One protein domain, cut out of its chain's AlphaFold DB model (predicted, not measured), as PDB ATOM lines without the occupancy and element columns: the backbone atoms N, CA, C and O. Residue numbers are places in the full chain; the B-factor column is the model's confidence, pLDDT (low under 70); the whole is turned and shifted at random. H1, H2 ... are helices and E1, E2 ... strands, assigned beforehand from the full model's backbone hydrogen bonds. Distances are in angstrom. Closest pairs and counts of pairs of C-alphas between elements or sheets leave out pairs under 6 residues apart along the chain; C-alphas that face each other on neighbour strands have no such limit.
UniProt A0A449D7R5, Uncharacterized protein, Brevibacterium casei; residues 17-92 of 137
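AT A GLANCE: This is residues 17 to 92 of the 137 residues of an uncharacterized protein of Brevibacterium casei (UniProt A0A449D7R5). A small, strongly twisted and curled sheet of four strands stands at one end, with two helices over one of its faces and no named helix over the other. The longer helix, H2, packs on the sheet with residues 67 to 74 and then runs on beyond it; the short H1 covers the edge strand E1 and touches H2, while the two tails lie toward the other end, where residues 20 to 25 stick out. The printed part has 76 residues, with H1, E1, E2, E3, E4 and H2 in that order along the chain, and the sheet, in the order E1, E2, E3, E4, is antiparallel. The class is mixed, helices and strands, with under half of the residues in named elements. The whole is compact, with a radius of gyration of the C-alphas of 13.1 A, yet elongated in outline, spanning 40 by 22 by 19 A.

IN THESE COORDINATES: Residues 17 to 29 hold no named element. H1, residues 30 to 35, begins at C-alpha 30 (42.636, 24.635, 23.089) and is 8.5 A long. E1 is residues 38 to 40, with C-alpha 38 at (52.594, 24.028, 28.571), and measures 7.1 A. E2, residues 46 to 50, measures 12.5 A; E3, residues 55 to 58, 10.4 A; E4, residues 63 to 66, 10.5 A. H2, residues 67 to 81, is 21.3 A long and ends at C-alpha 81 (38.924, 36.418, 28.748).

HOW THE PARTS SIT: The four strands form a meander, each strand the antiparallel neighbour of the one before, and each step is a hairpin. E1 and E2 stand at 160 degrees, with N 39 and O 47 2.9 A apart, within hydrogen-bond range. E2 and E3 stand at 151 degrees, with N 50 and O 55 at 2.7 A. E3 and E4 stand at 152 degrees, with N 56 and O 65 at 2.8 A. The edge strands E1 and E4 are apart. H1 and H2 are on the same face of the sheet. H1 lies over E1 at a height over the sheet of 9.1 A and runs along the strands, at 4 degrees to E1 on the local plane, a plane that only just can be fitted, to 6 C-alphas. H2, at a height over the sheet of 10.5 A, lies over E3 and only just runs along the strands, at 28 degrees to E3 on the local plane; the closest C-alphas of E3 and H2 are those of Met 55 and His 67, 5.8 A apart. H2 touches H1 with residues 70 to 75 alone, at a steep tilt of 48 degrees, opposite ways; their closest C-alphas, of Val 30 and Ala 75, are 6.2 A apart. In both helices every O i to N i+4 pair is within hydrogen-bond range.

THE WHOLE: The two C-alphas farthest apart, of Asn 17 and Pro 52, are 41.1 A apart. The printed part has no cut, and the five links between named elements are tight. Residues 20 to 25 stand free. The mean pLDDT of the printed part is 75.8; residues 17 to 28 and 82 to 91 include the 22 residues under 70.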
ATOM      1  N   ASN A  17      29.115  40.839  20.584       42.81
ATOM      2  CA  ASN A  17      29.714  42.164  20.347       42.81
ATOM      3  C   ASN A  17      31.174  42.247  20.814       42.81
ATOM      4  O   ASN A  17      31.606  43.253  21.374       42.81
ATOM      5  N   ILE A  18      31.942  41.182  20.608       41.88
ATOM      6  CA  ILE A  18      33.345  41.130  21.000       41.88
ATOM      7  C   ILE A  18      34.142  41.087  19.710       41.88
ATOM      8  O   ILE A  18      33.905  40.248  18.842       41.88
ATOM      9  N   GLY A  19      34.974  42.111  19.532       34.31
ATOM     10  CA  GLY A  19      35.703  42.394  18.303       34.31
ATOM     11  C   GLY A  19      36.597  41.247  17.814       34.31
ATOM     12  O   GLY A  19      36.724  40.196  18.429       34.31
ATOM     13  N   ARG A  20      37.204  41.472  16.644       33.34
ATOM     14  CA  ARG A  20      38.013  40.517  15.864       33.34
ATOM     15  C   ARG A  20      38.942  39.590  16.700       33.34
ATOM     16  O   ARG A  20      39.897  40.092  17.275       33.34
ATOM     17  N   ARG A  21      38.794  38.267  16.455       45.16
ATOM     18  CA  ARG A  21      39.850  37.257  16.128       45.16
ATOM     19  C   ARG A  21      40.649  36.605  17.282       45.16
ATOM     20  O   ARG A  21      40.773  37.192  18.339       45.16
ATOM     21  N   LEU A  22      41.197  35.387  17.137       37.59
ATOM     22  CA  LEU A  22      41.786  34.723  15.954       37.59
ATOM     23  C   LEU A  22      41.195  33.300  15.750       37.59
ATOM     24  O   LEU A  22      41.148  32.506  16.678       37.59
ATOM     25  N   ASP A  23      40.603  33.079  14.565       38.97
ATOM     26  CA  ASP A  23      40.213  31.785  13.949       38.97
ATOM     27  C   ASP A  23      39.545  30.664  14.789       38.97
ATOM     28  O   ASP A  23      39.902  29.497  14.768       38.97
ATOM     29  N   CYS A  24      38.443  31.037  15.436       43.00
ATOM     30  CA  CYS A  24      37.325  30.226  15.951       43.00
ATOM     31  C   CYS A  24      37.046  28.822  15.350       43.00
ATOM     32  O   CYS A  24      36.674  28.695  14.181       43.00
ATOM     33  N   GLY A  25      36.900  27.844  16.260       46.94
ATOM     34  CA  GLY A  25      36.012  26.683  16.112       46.94
ATOM     35  C   GLY A  25      35.323  26.202  17.406       46.94
ATOM     36  O   GLY A  25      34.867  25.070  17.456       46.94
ATOM     37  N   VAL A  26      35.226  26.934  18.524       45.34
ATOM     38  CA  VAL A  26      34.607  28.255  18.727       45.34
ATOM     39  C   VAL A  26      35.194  28.846  20.031       45.34
ATOM     40  O   VAL A  26      34.912  28.326  21.100       45.34
ATOM     41  N   HIS A  27      35.997  29.919  19.943       48.53
ATOM     42  CA  HIS A  27      36.611  30.695  21.058       48.53
ATOM     43  C   HIS A  27      37.964  30.258  21.670       48.53
ATOM     44  O   HIS A  27      38.329  30.739  22.741       48.53
ATOM     45  N   GLY A  28      38.772  29.484  20.945       57.19
ATOM     46  CA  GLY A  28      40.232  29.459  21.103       57.19
ATOM     47  C   GLY A  28      40.847  28.095  20.793       57.19
ATOM     48  O   GLY A  28      40.158  27.077  20.863       57.19
ATOM     49  N   ASP A  29      42.125  28.081  20.416       71.50
ATOM     50  CA  ASP A  29      42.839  26.874  19.986       71.50
ATOM     51  C   ASP A  29      43.340  26.068  21.196       71.50
ATOM     52  O   ASP A  29      44.526  26.014  21.528       71.50
ATOM     53  N   VAL A  30      42.378  25.497  21.929       78.56
ATOM     54  CA  VAL A  30      42.636  24.635  23.089       78.56
ATOM     55  C   VAL A  30      43.557  23.478  22.702       78.56
ATOM     56  O   VAL A  30      44.420  23.097  23.489       78.56
ATOM     57  N   ASP A  31      43.397  22.951  21.489       81.38
ATOM     58  CA  ASP A  31      44.208  21.864  20.954       81.38
ATOM     59  C   ASP A  31      45.671  22.283  20.752       81.38
ATOM     60  O   ASP A  31      46.558  21.542  21.168       81.38
ATOM     61  N   ALA A  32      45.953  23.488  20.242       75.00
ATOM     62  CA  ALA A  32      47.327  23.992  20.167       75.00
ATOM     63  C   ALA A  32      47.964  24.216  21.544       75.00
ATOM     64  O   ALA A  32      49.146  23.916  21.734       75.00
ATOM     65  N   ILE A  33      47.204  24.713  22.526       80.50
ATOM     66  CA  ILE A  33      47.714  24.867  23.897       80.50
ATOM     67  C   ILE A  33      48.034  23.496  24.495       80.50
ATOM     68  O   ILE A  33      49.112  23.320  25.065       80.50
ATOM     69  N   LEU A  34      47.138  22.520  24.335       83.88
ATOM     70  CA  LEU A  34      47.366  21.153  24.798       83.88
ATOM     71  C   LEU A  34      48.592  20.535  24.109       83.88
ATOM     72  O   LEU A  34      49.478  20.036  24.794       83.88
ATOM     73  N   ALA A  35      48.704  20.664  22.785       83.00
ATOM     74  CA  ALA A  35      49.832  20.156  22.006       83.00
ATOM     75  C   ALA A  35      51.176  20.807  22.377       83.00
ATOM     76  O   ALA A  35      52.232  20.203  22.193       83.00
ATOM     77  N   SER A  36      51.166  22.029  22.921       84.69
ATOM     78  CA  SER A  36      52.387  22.687  23.403       84.69
ATOM     79  C   SER A  36      52.953  22.065  24.691       84.69
ATOM     80  O   SER A  36      54.093  22.361  25.070       84.69
ATOM     81  N   GLY A  37      52.144  21.261  25.396       85.44
ATOM     82  CA  GLY A  37      52.476  20.649  26.682       85.44
ATOM     83  C   GLY A  37      52.690  21.657  27.816       85.44
ATOM     84  O   GLY A  37      53.196  21.296  28.878       85.44
ATOM     85  N   ARG A  38      52.371  22.944  27.608       89.19
ATOM     86  CA  ARG A  38      52.594  24.028  28.571       89.19
ATOM     87  C   ARG A  38      51.444  25.023  28.551       89.19
ATOM     88  O   ARG A  38      50.997  25.460  27.501       89.19
ATOM     89  N   TYR A  39      51.000  25.448  29.727       88.12
ATOM     90  CA  TYR A  39      49.933  26.435  29.843       88.12
ATOM     91  C   TYR A  39      50.106  27.285  31.097       88.12
ATOM     92  O   TYR A  39      50.499  26.787  32.150       88.12
ATOM     93  N   LYS A  40      49.805  28.579  30.995       86.75
ATOM     94  CA  LYS A  40      49.712  29.470  32.151       86.75
ATOM     95  C   LYS A  40      48.262  29.897  32.297       86.75
ATOM     96  O   LYS A  40      47.732  30.549  31.406       86.75
ATOM     97  N   ASP A  41      47.639  29.517  33.406       86.31
ATOM     98  CA  ASP A  41      46.229  29.814  33.634       86.31
ATOM     99  C   ASP A  41      45.998  31.295  33.965       86.31
ATOM    100  O   ASP A  41      46.936  32.046  34.261       86.31
ATOM    101  N   ARG A  42      44.733  31.731  33.970       79.81
ATOM    102  CA  ARG A  42      44.406  33.147  34.236       79.81
ATOM    103  C   ARG A  42      44.823  33.636  35.630       79.81
ATOM    104  O   ARG A  42      44.815  34.835  35.893       79.81
ATOM    105  N   ARG A  43      45.066  32.716  36.572       82.25
ATOM    106  CA  ARG A  43      45.534  33.015  37.937       82.25
ATOM    107  C   ARG A  43      47.062  33.058  38.004       82.25
ATOM    108  O   ARG A  43      47.614  33.338  39.060       82.25
ATOM    109  N   GLY A  44      47.729  32.809  36.881       83.75
ATOM    110  CA  GLY A  44      49.170  32.819  36.734       83.75
ATOM    111  C   GLY A  44      49.850  31.486  37.028       83.75
ATOM    112  O   GLY A  44      51.080  31.464  36.991       83.75
ATOM    113  N   ARG A  45      49.093  30.410  37.285       86.50
ATOM    114  CA  ARG A  45      49.643  29.085  37.608       86.50
ATOM    115  C   ARG A  45      50.162  28.389  36.367       86.50
ATOM    116  O   ARG A  45      49.568  28.510  35.293       86.50
ATOM    117  N   ARG A  46      51.266  27.670  36.516       90.50
ATOM    118  CA  ARG A  46      51.988  27.004  35.442       90.50
ATOM    119  C   ARG A  46      51.639  25.531  35.427       90.50
ATOM    120  O   ARG A  46      51.885  24.793  36.375       90.50
ATOM    121  N   TRP A  47      51.139  25.119  34.280       92.88
ATOM    122  CA  TRP A  47      50.776  23.756  33.980       92.88
ATOM    123  C   TRP A  47      51.736  23.199  32.944       92.88
ATOM    124  O   TRP A  47      52.016  23.851  31.933       92.88
ATOM    125  N   THR A  48      52.219  21.988  33.179       93.62
ATOM    126  CA  THR A  48      53.000  21.240  32.193       93.62
ATOM    127  C   THR A  48      52.430  19.850  32.027       93.62
ATOM    128  O   THR A  48      52.081  19.204  33.018       93.62
ATOM    129  N   GLU A  49      52.381  19.376  30.792       93.00
ATOM    130  CA  GLU A  49      52.148  17.970  30.519       93.00
ATOM    131  C   GLU A  49      53.330  17.149  31.058       93.00
ATOM    132  O   GLU A  49      54.493  17.550  30.990       93.00
ATOM    133  N   THR A  50      53.010  16.018  31.660       90.75
ATOM    134  CA  THR A  50      53.924  15.091  32.326       90.75
ATOM    135  C   THR A  50      53.622  13.683  31.852       90.75
ATOM    136  O   THR A  50      52.528  13.423  31.358       90.75
ATOM    137  N   GLU A  51      54.556  12.757  32.047       81.88
ATOM    138  CA  GLU A  51      54.276  11.349  31.785       81.88
ATOM    139  C   GLU A  51      53.352  10.732  32.858       81.88
ATOM    140  O   GLU A  51      53.445  11.072  34.050       81.88
ATOM    141  N   PRO A  52      52.473   9.790  32.474       81.06
ATOM    142  CA  PRO A  52      52.149   9.390  31.096       81.06
ATOM    143  C   PRO A  52      51.431  10.511  30.318       81.06
ATOM    144  O   PRO A  52      50.716  11.305  30.928       81.06
ATOM    145  N   HIS A  53      51.621  10.554  28.990       80.06
ATOM    146  CA  HIS A  53      50.996  11.548  28.101       80.06
ATOM    147  C   HIS A  53      49.512  11.763  28.418       80.06
ATOM    148  O   HIS A  53      48.771  10.820  28.704       80.06
ATOM    149  N   GLY A  54      49.084  13.021  28.363       79.12
ATOM    150  CA  GLY A  54      47.757  13.457  28.766       79.12
ATOM    151  C   GLY A  54      47.626  13.819  30.248       79.12
ATOM    152  O   GLY A  54      46.570  14.306  30.640       79.12
ATOM    153  N   MET A  55      48.651  13.652  31.088       92.94
ATOM    154  CA  MET A  55      48.612  14.120  32.480       92.94
ATOM    155  C   MET A  55      49.231  15.505  32.627       92.94
ATOM    156  O   MET A  55      50.353  15.734  32.194       92.94
ATOM    157  N   TRP A  56      48.561  16.408  33.334       93.31
ATOM    158  CA  TRP A  56      49.011  17.783  33.547       93.31
ATOM    159  C   TRP A  56      49.279  18.057  35.020       93.31
ATOM    160  O   TRP A  56      48.488  17.666  35.880       93.31
ATOM    161  N   PHE A  57      50.388  18.736  35.302       94.88
ATOM    162  CA  PHE A  57      50.835  19.065  36.651       94.88
ATOM    163  C   PHE A  57      50.883  20.579  36.861       94.88
ATOM    164  O   PHE A  57      51.494  21.292  36.065       94.88
ATOM    165  N   ASP A  58      50.250  21.043  37.935       93.88
ATOM    166  CA  ASP A  58      50.353  22.408  38.461       93.88
ATOM    167  C   ASP A  58      51.523  22.463  39.449       93.88
ATOM    168  O   ASP A  58      51.491  21.805  40.495       93.88
ATOM    169  N   TRP A  59      52.553  23.240  39.118       82.31
ATOM    170  CA  TRP A  59      53.774  23.328  39.925       82.31
ATOM    171  C   TRP A  59      53.616  24.167  41.188       82.31
ATOM    172  O   TRP A  59      54.409  24.020  42.116       82.31
ATOM    173  N   GLU A  60      52.614  25.038  41.240       88.06
ATOM    174  CA  GLU A  60      52.354  25.879  42.400       88.06
ATOM    175  C   GLU A  60      51.418  25.191  43.401       88.06
ATOM    176  O   GLU A  60      51.622  25.301  44.609       88.06
ATOM    177  N   ALA A  61      50.403  24.471  42.921       87.56
ATOM    178  CA  ALA A  61      49.439  23.770  43.774       87.56
ATOM    179  C   ALA A  61      49.779  22.292  44.022       87.56
ATOM    180  O   ALA A  61      49.104  21.656  44.832       87.56
ATOM    181  N   ILE A  62      50.798  21.743  43.345       88.25
ATOM    182  CA  ILE A  62      51.219  20.335  43.457       88.25
ATOM    183  C   ILE A  62      50.023  19.400  43.197       88.25
ATOM    184  O   ILE A  62      49.709  18.499  43.972       88.25
ATOM    185  N   MET A  63      49.306  19.646  42.096       90.19
ATOM    186  CA  MET A  63      48.122  18.870  41.711       90.19
ATOM    187  C   MET A  63      48.239  18.313  40.294       90.19
ATOM    188  O   MET A  63      48.801  18.953  39.407       90.19
ATOM    189  N   ARG A  64      47.667  17.120  40.087       91.44
ATOM    190  CA  ARG A  64      47.582  16.452  38.781       91.44
ATOM    191  C   ARG A  64      46.150  16.404  38.283       91.44
ATOM    192  O   ARG A  64      45.247  16.071  39.049       91.44
ATOM    193  N   ILE A  65      45.963  16.674  36.998       90.06
ATOM    194  CA  ILE A  65      44.692  16.475  36.297       90.06
ATOM    195  C   ILE A  65      44.936  15.767  34.967       90.06
ATOM    196  O   ILE A  65      46.028  15.847  34.408       90.06
ATOM    197  N   ASP A  66      43.929  15.059  34.474       88.69
ATOM    198  CA  ASP A  66      43.965  14.437  33.154       88.69
ATOM    199  C   ASP A  66      43.720  15.453  32.023       88.69
ATOM    200  O   ASP A  66      43.357  16.616  32.235       88.69
ATOM    201  N   HIS A  67      43.909  14.977  30.796       85.44
ATOM    202  CA  HIS A  67      43.813  15.747  29.564       85.44
ATOM    203  C   HIS A  67      42.428  16.376  29.378       85.44
ATOM    204  O   HIS A  67      42.320  17.530  28.959       85.44
ATOM    205  N   SER A  68      41.361  15.654  29.728       82.75
ATOM    206  CA  SER A  68      39.981  16.133  29.607       82.75
ATOM    207  C   SER A  68      39.713  17.282  30.577       82.75
ATOM    208  O   SER A  68      39.184  18.326  30.186       82.75
ATOM    209  N   ARG A  69      40.154  17.150  31.832       85.56
ATOM    210  CA  ARG A  69      40.073  18.219  32.836       85.56
ATOM    211  C   ARG A  69      40.927  19.425  32.456       85.56
ATOM    212  O   ARG A  69      40.478  20.560  32.636       85.56
ATOM    213  N   MET A  70      42.115  19.209  31.893       89.06
ATOM    214  CA  MET A  70      42.962  20.298  31.406       89.06
ATOM    215  C   MET A  70      42.314  21.043  30.232       89.06
ATOM    216  O   MET A  70      42.254  22.274  30.245       89.06
ATOM    217  N   ARG A  71      41.751  20.314  29.258       86.50
ATOM    218  CA  ARG A  71      40.994  20.885  28.135       86.50
ATOM    219  C   ARG A  71      39.884  21.809  28.633       86.50
ATOM    220  O   ARG A  71      39.768  22.942  28.169       86.50
ATOM    221  N   LEU A  72      39.098  21.344  29.606       81.62
ATOM    222  CA  LEU A  72      38.020  22.126  30.215       81.62
ATOM    223  C   LEU A  72      38.542  23.377  30.931       81.62
ATOM    224  O   LEU A  72      37.921  24.436  30.837       81.62
ATOM    225  N   LEU A  73      39.674  23.276  31.634       86.31
ATOM    226  CA  LEU A  73      40.297  24.404  32.325       86.31
ATOM    227  C   LEU A  73      40.730  25.494  31.338       86.31
ATOM    228  O   LEU A  73      40.357  26.653  31.530       86.31
ATOM    229  N   ILE A  74      41.461  25.121  30.285       84.56
ATOM    230  CA  ILE A  74      41.920  26.045  29.239       84.56
ATOM    231  C   ILE A  74      40.714  26.699  28.564       84.56
ATOM    232  O   ILE A  74      40.611  27.923  28.511       84.56
ATOM    233  N   ALA A  75      39.752  25.892  28.115       80.50
ATOM    234  CA  ALA A  75      38.568  26.390  27.431       80.50
ATOM    235  C   ALA A  75      37.771  27.369  28.318       80.50
ATOM    236  O   ALA A  75      37.316  28.414  27.855       80.50
ATOM    237  N   ARG A  76      37.621  27.072  29.617       79.25
ATOM    238  CA  ARG A  76      36.951  27.964  30.576       79.25
ATOM    239  C   ARG A  76      37.652  29.311  30.689       79.25
ATOM    240  O   ARG A  76      36.988  30.341  30.788       79.25
ATOM    241  N   ASP A  77      38.974  29.292  30.781       82.38
ATOM    242  CA  ASP A  77      39.758  30.505  30.965       82.38
ATOM    243  C   ASP A  77      39.679  31.386  29.709       82.38
ATOM    244  O   ASP A  77      39.348  32.563  29.837       82.38
ATOM    245  N   LEU A  78      39.801  30.798  28.514       76.69
ATOM    246  CA  LEU A  78      39.621  31.500  27.235       76.69
ATOM    247  C   LEU A  78      38.222  32.126  27.106       76.69
ATOM    248  O   LEU A  78      38.085  33.298  26.756       76.69
ATOM    249  N   HIS A  79      37.168  31.390  27.475       73.31
ATOM    250  CA  HIS A  79      35.801  31.926  27.478       73.31
ATOM    251  C   HIS A  79      35.625  33.109  28.445       73.31
ATOM    252  O   HIS A  79      34.856  34.029  28.163       73.31
ATOM    253  N   ARG A  80      36.340  33.116  29.577       72.81
ATOM    254  CA  ARG A  80      36.302  34.231  30.534       72.81
ATOM    255  C   ARG A  80      37.054  35.462  30.039       72.81
ATOM    256  O   ARG A  80      36.609  36.566  30.336       72.81
ATOM    257  N   GLU A  81      38.160  35.296  29.317       71.00
ATOM    258  CA  GLU A  81      38.924  36.418  28.748       71.00
ATOM    259  C   GLU A  81      38.094  37.226  27.751       71.00
ATOM    260  O   GLU A  81      38.152  38.454  27.739       71.00
ATOM    261  N   ILE A  82      37.228  36.548  26.997       68.19
ATOM    262  CA  ILE A  82      36.249  37.187  26.118       68.19
ATOM    263  C   ILE A  82      34.932  37.510  26.840       68.19
ATOM    264  O   ILE A  82      33.902  37.626  26.199       68.19
ATOM    265  N   GLY A  83      34.889  37.587  28.171       65.56
ATOM    266  CA  GLY A  83      33.683  37.998  28.904       65.56
ATOM    267  C   GLY A  83      32.439  37.112  28.707       65.56
ATOM    268  O   GLY A  83      31.335  37.541  29.046       65.56
ATOM    269  N   CYS A  84      32.577  35.887  28.183       69.75
ATOM    270  CA  CYS A  84      31.468  34.941  28.064       69.75
ATOM    271  C   CYS A  84      31.190  34.306  29.441       69.75
ATOM    272  O   CYS A  84      32.076  33.815  30.140       69.75
ATOM    273  N   SER A  85      29.917  34.328  29.839       69.75
ATOM    274  CA  SER A  85      29.416  33.760  31.093       69.75
ATOM    275  C   SER A  85      28.777  32.395  30.827       69.75
ATOM    276  O   SER A  85      27.977  32.291  29.898       69.75
ATOM    277  N   PRO A  86      29.027  31.353  31.642       68.69
ATOM    278  CA  PRO A  86      28.396  30.041  31.464       68.69
ATOM    279  C   PRO A  86      26.862  30.077  31.555       68.69
ATOM    280  O   PRO A  86      26.193  29.191  31.028       68.69
ATOM    281  N   ARG A  87      26.288  31.112  32.185       67.00
ATOM    282  CA  ARG A  87      24.830  31.309  32.234       67.00
ATOM    283  C   ARG A  87      24.251  31.777  30.900       67.00
ATOM    284  O   ARG A  87      23.140  31.387  30.561       67.00
ATOM    285  N   ASP A  88      25.003  32.581  30.156       69.56
ATOM    286  CA  ASP A  88      24.516  33.305  28.973       69.56
ATOM    287  C   ASP A  88      25.066  32.715  27.663       69.56
ATOM    288  O   ASP A  88      24.571  32.974  26.568       69.56
ATOM    289  N   CYS A  89      26.097  31.881  27.775       69.44
ATOM    290  CA  CYS A  89      26.884  31.354  26.676       69.44
ATOM    291  C   CYS A  89      26.637  29.847  26.571       69.44
ATOM    292  O   CYS A  89      27.226  29.050  27.297       69.44
ATOM    293  N   LYS A  90      25.760  29.437  25.649       65.12
ATOM    294  CA  LYS A  90      25.357  28.025  25.484       65.12
ATOM    295  C   LYS A  90      26.470  27.066  25.036       65.12
ATOM    296  O   LYS A  90      26.288  25.859  25.105       65.12
ATOM    297  N   PHE A  91      27.599  27.600  24.570       68.12
ATOM    298  CA  PHE A  91      28.803  26.832  24.217       68.12
ATOM    299  C   PHE A  91      29.900  26.944  25.260       68.12
ATOM    300  O   PHE A  91      31.039  26.589  24.980       68.12
ATOM    301  N   HIS A  92      29.609  27.510  26.431       72.06
ATOM    302  CA  HIS A  92      30.621  27.558  27.467       72.06
ATOM    303  C   HIS A  92      31.049  26.121  27.815       72.06
ATOM    304  O   HIS A  92      30.207  25.245  27.936       72.06
TER     305      HIS A  92